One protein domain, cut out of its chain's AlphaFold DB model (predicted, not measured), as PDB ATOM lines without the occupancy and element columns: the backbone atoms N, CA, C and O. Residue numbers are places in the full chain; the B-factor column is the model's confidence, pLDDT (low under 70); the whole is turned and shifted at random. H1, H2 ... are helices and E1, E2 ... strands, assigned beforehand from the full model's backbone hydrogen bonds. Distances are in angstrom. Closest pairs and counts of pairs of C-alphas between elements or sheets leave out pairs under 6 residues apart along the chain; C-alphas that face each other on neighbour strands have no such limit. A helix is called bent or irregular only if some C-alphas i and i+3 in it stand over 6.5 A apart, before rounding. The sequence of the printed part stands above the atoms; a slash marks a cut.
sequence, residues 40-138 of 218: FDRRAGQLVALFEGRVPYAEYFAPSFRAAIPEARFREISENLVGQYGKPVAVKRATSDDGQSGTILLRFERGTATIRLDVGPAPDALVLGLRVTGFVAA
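AT A GLANCE: This is residues 40 to 138 of the 218 residues of an uncharacterized protein of Sphingopyxis terrae (UniProt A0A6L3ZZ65). What shape does the model show? A strongly twisted sheet of four strands, E1 to E4, curls round helix H1 at its E1 side, and the long helix H4 slants over the same face, near the strands with its residues 78 to 85. The short helices H2 and H3 come between H1 and H4 along the chain, and H3 grazes the sheet at edge strand E4. What is it made of? The 99 printed residues have four named helices, then four named strands in the order E1 E2 E3 E4, antiparallel throughout, and the class is mixed. How large is it? It is compact, with a radius of gyration of the C-alphas of 12.6 A and spans of 36 by 31 by 22 A.

IN THESE COORDINATES: Where are the helices? H1, residues 40 to 51, begins at C-alpha 40 (-24.026, 16.963, 27.634) and is irregular, with C-alphas 45 and 48 7.2 A apart. H2 is residues 57 to 60, H3 is 63 to 68, and H4, residues 71 to 85, is 20.6 A long. Where are the strands? E1 is residues 88 to 96, 20.8 A, and E2 is 101 to 108, 21.7 A. E3 is 111 to 119, 24.5 A, and E4 is 127 to 137, 26.2 A, ending at C-alpha 137 (-21.188, 23.165, 3.185).

HOW THE PARTS SIT: How do the strands pair? They form a meander, each strand the antiparallel neighbour of the one before, in three hairpins. Within hydrogen-bond range are N 92 and O 105, 2.8 A, for E1 and E2; N 104 and O 115, 2.8 A, for E2 and E3; and N 116 and O 131, 2.8 A, for E3 and E4. Where do H1 and H4 stand? They make two layers with the sheet, both helices on the same face; the closest C-alphas of H1 and E1 are those of Val 48 and Pro 88, 5.8 A apart. H4 has a height over the sheet of 12.1 A, and its closest C-alphas to E3 are Tyr 85 and Gly 111, 5.7 A. What of H2 and H3? H1 and H2 only just touch, with 3 pairs of C-alphas within 8 A, the closest Leu 50 and Tyr 57 at 7.0 A; H3 only grazes the sheet, the closest C-alphas of H3 and E4 being Phe 65 and Leu 128, 5.7 A. How are the helix backbones? In H3 and H4 every O i to N i+4 pair is within hydrogen-bond range, in H1 5 of 8 are, and H2 is too short for such a pair.

THE WHOLE: How far does it reach? The two C-alphas farthest apart are those of Pro 123 and Ala 138, 36.9 A. Is anything missing or uncertain? The printed part has no cut and no long link. The mean pLDDT of the printed part is 95.0, and no printed residue is under 70.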
ATOM      1  N   PHE A  40     -23.958  16.564  29.030       96.12
ATOM      2  CA  PHE A  40     -24.026  16.963  27.634       96.12
ATOM      3  C   PHE A  40     -22.789  17.746  27.182       96.12
ATOM      4  O   PHE A  40     -22.158  17.338  26.209       96.12
ATOM      5  N   ASP A  41     -22.388  18.807  27.889       94.88
ATOM      6  CA  ASP A  41     -21.246  19.645  27.483       94.88
ATOM      7  C   ASP A  41     -19.943  18.846  27.413       94.88
ATOM      8  O   ASP A  41     -19.151  19.002  26.477       94.88
ATOM      9  N   ARG A  42     -19.733  17.944  28.380       94.81
ATOM     10  CA  ARG A  42     -18.549  17.078  28.407       94.81
ATOM     11  C   ARG A  42     -18.521  16.126  27.215       94.81
ATOM     12  O   ARG A  42     -17.495  16.036  26.542       94.81
ATOM     13  N   ARG A  43     -19.627  15.427  26.934       96.75
ATOM     14  CA  ARG A  43     -19.701  14.488  25.801       96.75
ATOM     15  C   ARG A  43     -19.651  15.216  24.461       96.75
ATOM     16  O   ARG A  43     -18.896  14.809  23.586       96.75
ATOM     17  N   ALA A  44     -20.331  16.352  24.332       96.88
ATOM     18  CA  ALA A  44     -20.240  17.209  23.155       96.88
ATOM     19  C   ALA A  44     -18.784  17.598  22.853       96.88
ATOM     20  O   ALA A  44     -18.328  17.430  21.722       96.88
ATOM     21  N   GLY A  45     -18.021  18.033  23.862       95.81
ATOM     22  CA  GLY A  45     -16.608  18.400  23.715       95.81
ATOM     23  C   GLY A  45     -15.685  17.252  23.283       95.81
ATOM     24  O   GLY A  45     -14.619  17.498  22.721       95.81
ATOM     25  N   GLN A  46     -16.099  16.001  23.489       96.31
ATOM     26  CA  GLN A  46     -15.350  14.804  23.105       96.31
ATOM     27  C   GLN A  46     -15.603  14.360  21.656       96.31
ATOM     28  O   GLN A  46     -14.869  13.508  21.166       96.31
ATOM     29  N   LEU A  47     -16.580  14.937  20.942       96.06
ATOM     30  CA  LEU A  47     -16.949  14.491  19.592       96.06
ATOM     31  C   LEU A  47     -15.783  14.501  18.600       96.06
ATOM     32  O   LEU A  47     -15.609  13.538  17.864       96.06
ATOM     33  N   VAL A  48     -14.956  15.548  18.577       96.69
ATOM     34  CA  VAL A  48     -13.796  15.588  17.664       96.69
ATOM     35  C   VAL A  48     -12.820  14.455  17.996       96.69
ATOM     36  O   VAL A  48     -12.396  13.718  17.113       96.69
ATOM     37  N   ALA A  49     -12.536  14.255  19.284       95.94
ATOM     38  CA  ALA A  49     -11.648  13.196  19.749       95.94
ATOM     39  C   ALA A  49     -12.216  11.785  19.492       95.94
ATOM     40  O   ALA A  49     -11.447  10.866  19.235       95.94
ATOM     41  N   LEU A  50     -13.542  11.611  19.511       96.31
ATOM     42  CA  LEU A  50     -14.213  10.371  19.117       96.31
ATOM     43  C   LEU A  50     -13.978  10.048  17.637       96.31
ATOM     44  O   LEU A  50     -13.590   8.929  17.315       96.31
ATOM     45  N   PHE A  51     -14.173  11.021  16.741       93.00
ATOM     46  CA  PHE A  51     -13.930  10.832  15.304       93.00
ATOM     47  C   PHE A  51     -12.452  10.566  14.986       93.00
ATOM     48  O   PHE A  51     -12.143   9.858  14.034       93.00
ATOM     49  N   GLU A  52     -11.535  11.108  15.786       92.31
ATOM     50  CA  GLU A  52     -10.096  10.843  15.681       92.31
ATOM     51  C   GLU A  52      -9.666   9.522  16.346       92.31
ATOM     52  O   GLU A  52      -8.483   9.188  16.332       92.31
ATOM     53  N   GLY A  53     -10.593   8.784  16.966       92.19
ATOM     54  CA  GLY A  53     -10.301   7.539  17.681       92.19
ATOM     55  C   GLY A  53      -9.542   7.723  19.003       92.19
ATOM     56  O   GLY A  53      -9.068   6.747  19.576       92.19
ATOM     57  N   ARG A  54      -9.424   8.956  19.510       94.94
ATOM     58  CA  ARG A  54      -8.799   9.269  20.810       94.94
ATOM     59  C   ARG A  54      -9.722   9.011  21.999       94.94
ATOM     60  O   ARG A  54      -9.238   8.880  23.118       94.94
ATOM     61  N   VAL A  55     -11.031   8.959  21.766       95.69
ATOM     62  CA  VAL A  55     -12.015   8.486  22.748       95.69
ATOM     63  C   VAL A  55     -12.519   7.118  22.293       95.69
ATOM     64  O   VAL A  55     -13.055   7.029  21.184       95.69
ATOM     65  N   PRO A  56     -12.377   6.057  23.108       96.25
ATOM     66  CA  PRO A  56     -12.837   4.728  22.729       96.25
ATOM     67  C   PRO A  56     -14.347   4.691  22.481       96.25
ATOM     68  O   PRO A  56     -15.139   5.165  23.298       96.25
ATOM     69  N   TYR A  57     -14.760   4.051  21.383       96.50
ATOM     70  CA  TYR A  57     -16.172   3.892  21.014       96.50
ATOM     71  C   TYR A  57     -17.012   3.303  22.161       96.50
ATOM     72  O   TYR A  57     -18.114   3.766  22.461       96.50
ATOM     73  N   ALA A  58     -16.443   2.310  22.851       96.12
ATOM     74  CA  ALA A  58     -17.058   1.614  23.972       96.12
ATOM     75  C   ALA A  58     -17.249   2.468  25.239       96.12
ATOM     76  O   ALA A  58     -18.125   2.145  26.038       96.12
ATOM     77  N   GLU A  59     -16.456   3.527  25.418       95.50
ATOM     78  CA  GLU A  59     -16.499   4.430  26.582       95.50
ATOM     79  C   GLU A  59     -17.318   5.700  26.315       95.50
ATOM     80  O   GLU A  59     -17.659   6.453  27.235       95.50
ATOM     81  N   TYR A  60     -17.621   5.959  25.042       97.31
ATOM     82  CA  TYR A  60     -18.450   7.079  24.624       97.31
ATOM     83  C   TYR A  60     -19.926   6.690  24.529       97.31
ATOM     84  O   TYR A  60     -20.786   7.419  25.023       97.31
ATOM     85  N   PHE A  61     -20.227   5.539  23.923       98.19
ATOM     86  CA  PHE A  61     -21.596   5.125  23.620       98.19
ATOM     87  C   PHE A  61     -22.146   4.078  24.584       98.19
ATOM     88  O   PHE A  61     -21.484   3.104  24.946       98.19
ATOM     89  N   ALA A  62     -23.421   4.238  24.939       97.81
ATOM     90  CA  ALA A  62     -24.145   3.291  25.771       97.81
ATOM     91  C   ALA A  62     -24.333   1.934  25.061       97.81
ATOM     92  O   ALA A  62     -24.379   1.879  23.829       97.81
ATOM     93  N   PRO A  63     -24.498   0.820  25.804       97.31
ATOM     94  CA  PRO A  63     -24.763  -0.496  25.216       97.31
ATOM     95  C   PRO A  63     -25.919  -0.510  24.206       97.31
ATOM     96  O   PRO A  63     -25.800  -1.152  23.166       97.31
ATOM     97  N   SER A  64     -26.994   0.240  24.468       95.75
ATOM     98  CA  SER A  64     -28.142   0.372  23.560       95.75
ATOM     99  C   SER A  64     -27.753   0.961  22.201       95.75
ATOM    100  O   SER A  64     -28.136   0.418  21.168       95.75
ATOM    101  N   PHE A  65     -26.939   2.020  22.186       97.62
ATOM    102  CA  PHE A  65     -26.437   2.615  20.950       97.62
ATOM    103  C   PHE A  65     -25.518   1.646  20.204       97.62
ATOM    104  O   PHE A  65     -25.671   1.459  19.004       97.62
ATOM    105  N   ARG A  66     -24.602   0.978  20.916       97.81
ATOM    106  CA  ARG A  66     -23.650   0.026  20.314       97.81
ATOM    107  C   ARG A  66     -24.330  -1.208  19.717       97.81
ATOM    108  O   ARG A  66     -23.816  -1.777  18.759       97.81
ATOM    109  N   ALA A  67     -25.472  -1.614  20.270       97.12
ATOM    110  CA  ALA A  67     -26.296  -2.679  19.709       97.12
ATOM    111  C   ALA A  67     -26.989  -2.242  18.408       97.12
ATOM    112  O   ALA A  67     -27.058  -3.021  17.460       97.12
ATOM    113  N   ALA A  68     -27.472  -0.998  18.344       96.12
ATOM    114  CA  ALA A  68     -28.113  -0.449  17.150       96.12
ATOM    115  C   ALA A  68     -27.104  -0.098  16.043       96.12
ATOM    116  O   ALA A  68     -27.366  -0.307  14.860       96.12
ATOM    117  N   ILE A  69     -25.944   0.433  16.427       96.88
ATOM    118  CA  ILE A  69     -24.858   0.839  15.539       96.88
ATOM    119  C   ILE A  69     -23.574   0.180  16.059       96.88
ATOM    120  O   ILE A  69     -22.961   0.671  17.007       96.88
ATOM    121  N   PRO A  70     -23.137  -0.945  15.474       97.31
ATOM    122  CA  PRO A  70     -21.842  -1.537  15.797       97.31
ATOM    123  C   PRO A  70     -20.678  -0.615  15.404       97.31
ATOM    124  O   PRO A  70     -20.796   0.179  14.470       97.31
ATOM    125  N   GLU A  71     -19.523  -0.753  16.061       97.12
ATOM    126  CA  GLU A  71     -18.364   0.134  15.848       97.12
ATOM    127  C   GLU A  71     -17.903   0.184  14.382       97.12
ATOM    128  O   GLU A  71     -17.622   1.259  13.860       97.12
ATOM    129  N   ALA A  72     -17.881  -0.962  13.693       96.56
ATOM    130  CA  ALA A  72     -17.526  -1.020  12.275       96.56
ATOM    131  C   ALA A  72     -18.448  -0.139  11.415       96.56
ATOM    132  O   ALA A  72     -17.976   0.615  10.570       96.56
ATOM    133  N   ARG A  73     -19.758  -0.150  11.697       96.56
ATOM    134  CA  ARG A  73     -20.746   0.674  10.985       96.56
ATOM    135  C   ARG A  73     -20.579   2.154  11.316       96.56
ATOM    136  O   ARG A  73     -20.657   2.989  10.422       96.56
ATOM    137  N   PHE A  74     -20.303   2.489  12.577       96.31
ATOM    138  CA  PHE A  74     -19.977   3.864  12.960       96.31
ATOM    139  C   PHE A  74     -18.728   4.377  12.229       96.31
ATOM    140  O   PHE A  74     -18.704   5.524  11.780       96.31
ATOM    141  N   ARG A  75     -17.711   3.524  12.069       95.56
ATOM    142  CA  ARG A  75     -16.481   3.851  11.344       95.56
ATOM    143  C   ARG A  75     -16.743   4.109   9.864       95.56
ATOM    144  O   ARG A  75     -16.348   5.160   9.382       95.56
ATOM    145  N   GLU A  76     -17.491   3.236   9.190       96.31
ATOM    146  CA  GLU A  76     -17.902   3.428   7.787       96.31
ATOM    147  C   GLU A  76     -18.655   4.756   7.586       96.31
ATOM    148  O   GLU A  76     -18.368   5.514   6.658       96.31
ATOM    149  N   ILE A  77     -19.597   5.077   8.481       93.81
ATOM    150  CA  ILE A  77     -20.342   6.346   8.446       93.81
ATOM    151  C   ILE A  77     -19.392   7.533   8.646       93.81
ATOM    152  O   ILE A  77     -19.480   8.530   7.930       93.81
ATOM    153  N   SER A  78     -18.472   7.428   9.607       94.31
ATOM    154  CA  SER A  78     -17.502   8.483   9.906       94.31
ATOM    155  C   SER A  78     -16.548   8.718   8.735       94.31
ATOM    156  O   SER A  78     -16.313   9.865   8.365       94.31
ATOM    157  N   GLU A  79     -16.050   7.654   8.105       95.44
ATOM    158  CA  GLU A  79     -15.201   7.720   6.913       95.44
ATOM    159  C   GLU A  79     -15.935   8.359   5.733       95.44
ATOM    160  O   GLU A  79     -15.371   9.209   5.047       95.44
ATOM    161  N   ASN A  80     -17.212   8.023   5.529       94.00
ATOM    162  CA  ASN A  80     -18.031   8.645   4.495       94.00
ATOM    163  C   ASN A  80     -18.215  10.157   4.735       94.00
ATOM    164  O   ASN A  80     -18.031  10.953   3.812       94.00
ATOM    165  N   LEU A  81     -18.505  10.564   5.977       93.50
ATOM    166  CA  LEU A  81     -18.600  11.981   6.351       93.50
ATOM    167  C   LEU A  81     -17.269  12.711   6.146       93.50
ATOM    168  O   LEU A  81     -17.256  13.823   5.619       93.50
ATOM    169  N   VAL A  82     -16.150  12.080   6.510       94.50
ATOM    170  CA  VAL A  82     -14.813  12.656   6.325       94.50
ATOM    171  C   VAL A  82     -14.444  12.762   4.844       94.50
ATOM    172  O   VAL A  82     -13.901  13.781   4.419       94.50
ATOM    173  N   GLY A  83     -14.794  11.770   4.027       93.62
ATOM    174  CA  GLY A  83     -14.589  11.816   2.579       93.62
ATOM    175  C   GLY A  83     -15.349  12.966   1.912       93.62
ATOM    176  O   GLY A  83     -14.807  13.647   1.040       93.62
ATOM    177  N   GLN A  84     -16.576  13.242   2.361       90.81
ATOM    178  CA  GLN A  84     -17.412  14.307   1.798       90.81
ATOM    179  C   GLN A  84     -17.066  15.701   2.328       90.81
ATOM    180  O   GLN A  84     -16.985  16.652   1.553       90.81
ATOM    181  N   TYR A  85     -16.813  15.834   3.629       93.06
ATOM    182  CA  TYR A  85     -16.729  17.138   4.293       93.06
ATOM    183  C   TYR A  85     -15.368  17.431   4.932       93.06
ATOM    184  O   TYR A  85     -15.177  18.495   5.518       93.06
ATOM    185  N   GLY A  86     -14.393  16.536   4.765       94.38
ATOM    186  CA  GLY A  86     -13.080  16.628   5.405       94.38
ATOM    187  C   GLY A  86     -13.132  16.233   6.879       94.38
ATOM    188  O   GLY A  86     -14.146  15.743   7.361       94.38
ATOM    189  N   LYS A  87     -12.042  16.410   7.623       95.38
ATOM    190  CA  LYS A  87     -11.980  16.006   9.039       95.38
ATOM    191  C   LYS A  87     -12.822  16.922   9.939       95.38
ATOM    192  O   LYS A  87     -12.961  18.112   9.638       95.38
ATOM    193  N   PRO A  88     -13.386  16.421  11.054       95.88
ATOM    194  CA  PRO A  88     -13.975  17.283  12.072       95.88
ATOM    195  C   PRO A  88     -12.883  18.125  12.735       95.88
ATOM    196  O   PRO A  88     -11.828  17.625  13.102       95.88
ATOM    197  N   VAL A  89     -13.153  19.418  12.887       95.75
ATOM    198  CA  VAL A  89     -12.198  20.423  13.371       95.75
ATOM    199  C   VAL A  89     -12.553  20.879  14.781       95.75
ATOM    200  O   VAL A  89     -11.685  20.983  15.642       95.75
ATOM    201  N   ALA A  90     -13.825  21.214  15.025       96.25
ATOM    202  CA  ALA A  90     -14.245  21.796  16.299       96.25
ATOM    203  C   ALA A  90     -15.757  21.722  16.515       96.25
ATOM    204  O   ALA A  90     -16.543  21.862  15.578       96.25
ATOM    205  N   VAL A  91     -16.179  21.647  17.773       96.88
ATOM    206  CA  VAL A  91     -17.557  21.969  18.160       96.88
ATOM    207  C   VAL A  91     -17.719  23.488  18.144       96.88
ATOM    208  O   VAL A  91     -17.098  24.195  18.932       96.88
ATOM    209  N   LYS A  92     -18.532  24.011  17.219       95.69
ATOM    210  CA  LYS A  92     -18.795  25.457  17.093       95.69
ATOM    211  C   LYS A  92     -19.777  25.952  18.134       95.69
ATOM    212  O   LYS A  92     -19.660  27.080  18.598       95.69
ATOM    213  N   ARG A  93     -20.766  25.123  18.447       95.81
ATOM    214  CA  ARG A  93     -21.812  25.424  19.415       95.81
ATOM    215  C   ARG A  93     -22.379  24.121  19.950       95.81
ATOM    216  O   ARG A  93     -22.589  23.196  19.172       95.81
ATOM    217  N   ALA A  94     -22.651  24.078  21.241       96.50
ATOM    218  CA  ALA A  94     -23.405  23.021  21.891       96.50
ATOM    219  C   ALA A  94     -24.461  23.709  22.762       96.50
ATOM    220  O   ALA A  94     -24.137  24.638  23.495       96.50
ATOM    221  N   THR A  95     -25.725  23.333  22.596       96.44
ATOM    222  CA  THR A  95     -26.848  23.918  23.339       96.44
ATOM    223  C   THR A  95     -27.754  22.808  23.830       96.44
ATOM    224  O   THR A  95     -28.234  22.015  23.014       96.44
ATOM    225  N   SER A  96     -27.989  22.784  25.135       96.38
ATOM    226  CA  SER A  96     -28.890  21.870  25.826       96.38
ATOM    227  C   SER A  96     -29.602  22.647  26.926       96.38
ATOM    228  O   SER A  96     -28.960  23.423  27.634       96.38
ATOM    229  N   ASP A  97     -30.911  22.443  27.045       92.81
ATOM    230  CA  ASP A  97     -31.736  23.108  28.058       92.81
ATOM    231  C   ASP A  97     -31.781  22.305  29.371       92.81
ATOM    232  O   ASP A  97     -31.975  22.871  30.443       92.81
ATOM    233  N   ASP A  98     -31.575  20.985  29.294       91.50
ATOM    234  CA  ASP A  98     -31.680  20.027  30.404       91.50
ATOM    235  C   ASP A  98     -30.324  19.432  30.842       91.50
ATOM    236  O   ASP A  98     -30.255  18.650  31.791       91.50
ATOM    237  N   GLY A  99     -29.233  19.776  30.149       92.56
ATOM    238  CA  GLY A  99     -27.887  19.256  30.398       92.56
ATOM    239  C   GLY A  99     -27.674  17.786  30.004       92.56
ATOM    240  O   GLY A  99     -26.602  17.237  30.287       92.56
ATOM    241  N   GLN A 100     -28.656  17.146  29.359       93.56
ATOM    242  CA  GLN A 100     -28.609  15.747  28.909       93.56
ATOM    243  C   GLN A 100     -28.786  15.627  27.398       93.56
ATOM    244  O   GLN A 100     -28.089  14.847  26.752       93.56
ATOM    245  N   SER A 101     -29.684  16.416  26.820       96.06
ATOM    246  CA  SER A 101     -30.053  16.328  25.417       96.06
ATOM    247  C   SER A 101     -29.978  17.686  24.740       96.06
ATOM    248  O   SER A 101     -30.371  18.713  25.294       96.06
ATOM    249  N   GLY A 102     -29.500  17.722  23.502       97.06
ATOM    250  CA  GLY A 102     -29.281  19.006  22.852       97.06
ATOM    251  C   GLY A 102     -28.822  18.929  21.410       97.06
ATOM    252  O   GLY A 102     -28.750  17.864  20.796       97.06
ATOM    253  N   THR A 103     -28.533  20.109  20.873       98.00
ATOM    254  CA  THR A 103     -28.060  20.300  19.502       98.00
ATOM    255  C   THR A 103     -26.618  20.777  19.506       98.00
ATOM    256  O   THR A 103     -26.250  21.698  20.239       98.00
ATOM    257  N   ILE A 104     -25.809  20.170  18.647       98.00
ATOM    258  CA  ILE A 104     -24.398  20.468  18.453       98.00
ATOM    259  C   ILE A 104     -24.182  20.882  17.001       98.00
ATOM    260  O   ILE A 104     -24.652  20.221  16.081       98.00
ATOM    261  N   LEU A 105     -23.442  21.967  16.795       97.44
ATOM    262  CA  LEU A 105     -22.886  22.328  15.497       97.44
ATOM    263  C   LEU A 105     -21.430  21.863  15.447       97.44
ATOM    264  O   LEU A 105     -20.555  22.498  16.040       97.44
ATOM    265  N   LEU A 106     -21.169  20.756  14.755       97.44
ATOM    266  CA  LEU A 106     -19.827  20.203  14.576       97.44
ATOM    267  C   LEU A 106     -19.237  20.711  13.259       97.44
ATOM    268  O   LEU A 106     -19.745  20.408  12.182       97.44
ATOM    269  N   ARG A 107     -18.160  21.492  13.337       96.38
ATOM    270  CA  ARG A 107     -17.414  21.969  12.172       96.38
ATOM    271  C   ARG A 107     -16.523  20.856  11.642       96.38
ATOM    272  O   ARG A 107     -15.695  20.340  12.384       96.38
ATOM    273  N   PHE A 108     -16.640  20.605  10.352       96.19
ATOM    274  CA  PHE A 108     -15.697  19.889   9.506       96.19
ATOM    275  C   PHE A 108     -14.895  20.891   8.656       96.19
ATOM    276  O   PHE A 108     -15.216  22.083   8.622       96.19
ATOM    277  N   GLU A 109     -13.845  20.437   7.973       94.12
ATOM    278  CA  GLU A 109     -13.012  21.292   7.109       94.12
ATOM    279  C   GLU A 109     -13.827  21.977   5.997       94.12
ATOM    280  O   GLU A 109     -13.633  23.163   5.733       94.12
ATOM    281  N   ARG A 110     -14.778  21.256   5.389       91.88
ATOM    282  CA  ARG A 110     -15.609  21.705   4.256       91.88
ATOM    283  C   ARG A 110     -17.102  21.787   4.582       91.88
ATOM    284  O   ARG A 110     -17.932  21.854   3.683       91.88
ATOM    285  N   GLY A 111     -17.474  21.817   5.860       93.88
ATOM    286  CA  GLY A 111     -18.859  22.088   6.242       93.88
ATOM    287  C   GLY A 111     -19.134  22.004   7.733       93.88
ATOM    288  O   GLY A 111     -18.226  21.921   8.548       93.88
ATOM    289  N   THR A 112     -20.397  22.116   8.117       96.19
ATOM    290  CA  THR A 112     -20.851  22.063   9.507       96.19
ATOM    291  C   THR A 112     -22.053  21.134   9.599       96.19
ATOM    292  O   THR A 112     -23.067  21.371   8.945       96.19
ATOM    293  N   ALA A 113     -21.942  20.097  10.426       96.81
ATOM    294  CA  ALA A 113     -23.040  19.199  10.744       96.81
ATOM    295  C   ALA A 113     -23.868  19.755  11.902       96.81
ATOM    296  O   ALA A 113     -23.312  20.190  12.914       96.81
ATOM    297  N   THR A 114     -25.186  19.650  11.791       97.81
ATOM    298  CA  THR A 114     -26.104  19.777  12.924       97.81
ATOM    299  C   THR A 114     -26.357  18.382  13.480       97.81
ATOM    300  O   THR A 114     -26.812  17.493  12.762       97.81
ATOM    301  N   ILE A 115     -26.028  18.176  14.752       97.88
ATOM    302  CA  ILE A 115     -26.091  16.883  15.432       97.88
ATOM    303  C   ILE A 115     -27.017  17.008  16.633       97.88
ATOM    304  O   ILE A 115     -26.848  17.902  17.458       97.88
ATOM    305  N   ARG A 116     -27.964  16.084  16.766       98.00
ATOM    306  CA  ARG A 116     -28.659  15.841  18.025       98.00
ATOM    307  C   ARG A 116     -27.878  14.814  18.840       98.00
ATOM    308  O   ARG A 116     -27.541  13.753  18.313       98.00
ATOM    309  N   LEU A 117     -27.599  15.151  20.094       98.25
ATOM    310  CA  LEU A 117     -26.937  14.282  21.059       98.25
ATOM    311  C   LEU A 117     -27.846  14.106  22.275       98.25
ATOM    312  O   LEU A 117     -28.338  15.101  22.809       98.25
ATOM    313  N   ASP A 118     -28.029  12.862  22.705       97.75
ATOM    314  CA  ASP A 118     -28.789  12.496  23.899       97.75
ATOM    315  C   ASP A 118     -27.867  11.677  24.825       97.75
ATOM    316  O   ASP A 118     -27.314  10.642  24.427       97.75
ATOM    317  N   VAL A 119     -27.650  12.165  26.045       97.56
ATOM    318  CA  VAL A 119     -26.687  11.633  27.021       97.56
ATOM    319  C   VAL A 119     -27.424  11.024  28.208       97.56
ATOM    320  O   VAL A 119     -28.366  11.604  28.739       97.56
ATOM    321  N   GLY A 120     -26.992   9.835  28.624       94.25
ATOM    322  CA  GLY A 120     -27.551   9.127  29.767       94.25
ATOM    323  C   GLY A 120     -27.184   9.759  31.115       94.25
ATOM    324  O   GLY A 120     -26.368  10.683  31.185       94.25
ATOM    325  N   PRO A 121     -27.770   9.253  32.210       89.31
ATOM    326  CA  PRO A 121     -27.520   9.781  33.544       89.31
ATOM    327  C   PRO A 121     -26.071   9.552  34.008       89.31
ATOM    328  O   PRO A 121     -25.356   8.667  33.530       89.31
ATOM    329  N   ALA A 122     -25.644  10.360  34.979       83.25
ATOM    330  CA  ALA A 122     -24.412  10.152  35.738       83.25
ATOM    331  C   ALA A 122     -24.476   8.834  36.556       83.25
ATOM    332  O   ALA A 122     -25.578   8.380  36.870       83.25
ATOM    333  N   PRO A 123     -23.332   8.227  36.939       82.50
ATOM    334  CA  PRO A 123     -21.963   8.744  36.804       82.50
ATOM    335  C   PRO A 123     -21.354   8.573  35.406       82.50
ATOM    336  O   PRO A 123     -20.561   9.417  34.993       82.50
ATOM    337  N   ASP A 124     -21.761   7.549  34.654       85.75
ATOM    338  CA  ASP A 124     -21.082   7.176  33.406       85.75
ATOM    339  C   ASP A 124     -21.385   8.143  32.257       85.75
ATOM    340  O   ASP A 124     -20.545   8.354  31.377       85.75
ATOM    341  N   ALA A 125     -22.580   8.751  32.259       94.31
ATOM    342  CA  ALA A 125     -23.010   9.741  31.274       94.31
ATOM    343  C   ALA A 125     -22.732   9.297  29.823       94.31
ATOM    344  O   ALA A 125     -22.196  10.063  29.021       94.31
ATOM    345  N   LEU A 126     -23.006   8.027  29.504       97.44
ATOM    346  CA  LEU A 126     -22.784   7.463  28.170       97.44
ATOM    347  C   LEU A 126     -23.796   8.023  27.170       97.44
ATOM    348  O   LEU A 126     -24.952   8.269  27.511       97.44
ATOM    349  N   VAL A 127     -23.383   8.188  25.918       98.00
ATOM    350  CA  VAL A 127     -24.254   8.691  24.854       98.00
ATOM    351  C   VAL A 127     -25.256   7.615  24.447       98.00
ATOM    352  O   VAL A 127     -24.878   6.534  23.993       98.00
ATOM    353  N   LEU A 128     -26.539   7.928  24.617       97.56
ATOM    354  CA  LEU A 128     -27.671   7.079  24.249       97.56
ATOM    355  C   LEU A 128     -28.040   7.254  22.772       97.56
ATOM    356  O   LEU A 128     -28.488   6.302  22.136       97.56
ATOM    357  N   GLY A 129     -27.847   8.462  22.234       96.75
ATOM    358  CA  GLY A 129     -28.216   8.822  20.870       96.75
ATOM    359  C   GLY A 129     -27.278   9.859  20.259       96.75
ATOM    360  O   GLY A 129     -26.889  10.832  20.902       96.75
ATOM    361  N   LEU A 130     -26.933   9.649  18.988       97.69
ATOM    362  CA  LEU A 130     -26.224  10.604  18.142       97.69
ATOM    363  C   LEU A 130     -26.836  10.543  16.747       97.69
ATOM    364  O   LEU A 130     -26.783   9.505  16.088       97.69
ATOM    365  N   ARG A 131     -27.418  11.654  16.292       96.12
ATOM    366  CA  ARG A 131     -28.055  11.744  14.974       96.12
ATOM    367  C   ARG A 131     -27.657  13.024  14.265       96.12
ATOM    368  O   ARG A 131     -27.894  14.113  14.778       96.12
ATOM    369  N   VAL A 132     -27.118  12.895  13.058       95.19
ATOM    370  CA  VAL A 132     -26.932  14.031  12.149       95.19
ATOM    371  C   VAL A 132     -28.302  14.410  11.583       95.19
ATOM    372  O   VAL A 132     -28.987  13.565  11.014       95.19
ATOM    373  N   THR A 133     -28.733  15.653  11.785       94.62
ATOM    374  CA  THR A 133     -30.039  16.167  11.333       94.62
ATOM    375  C   THR A 133     -29.930  17.134  10.160       94.62
ATOM    376  O   THR A 133     -30.940  17.464   9.548       94.62
ATOM    377  N   GLY A 134     -28.721  17.582   9.827       91.88
ATOM    378  CA  GLY A 134     -28.470  18.426   8.668       91.88
ATOM    379  C   GLY A 134     -26.987  18.700   8.474       91.88
ATOM    380  O   GLY A 134     -26.177  18.475   9.378       91.88
ATOM    381  N   PHE A 135     -26.642  19.203   7.295       92.88
ATOM    382  CA  PHE A 135     -25.287  19.599   6.944       92.88
ATOM    383  C   PHE A 135     -25.324  20.895   6.139       92.88
ATOM    384  O   PHE A 135     -26.218  21.094   5.322       92.88
ATOM    385  N   VAL A 136     -24.350  21.768   6.374       90.06
ATOM    386  CA  VAL A 136     -24.152  23.001   5.605       90.06
ATOM    387  C   VAL A 136     -22.718  23.009   5.095       90.06
ATOM    388  O   VAL A 136     -21.790  22.949   5.904       90.06
ATOM    389  N   ALA A 137     -22.518  23.060   3.777       86.81
ATOM    390  CA  ALA A 137     -21.188  23.165   3.185       86.81
ATOM    391  C   ALA A 137     -20.502  24.479   3.606       86.81
ATOM    392  O   ALA A 137     -21.144  25.516   3.777       86.81
ATOM    393  N   ALA A 138     -19.190  24.432   3.837       79.94
ATOM    394  CA  ALA A 138     -18.407  25.612   4.188       79.94
ATOM    395  C   ALA A 138     -17.903  26.285   2.912       79.94
ATOM    396  O   ALA A 138     -17.463  25.603   1.994       79.94
TER     397      ALA A 138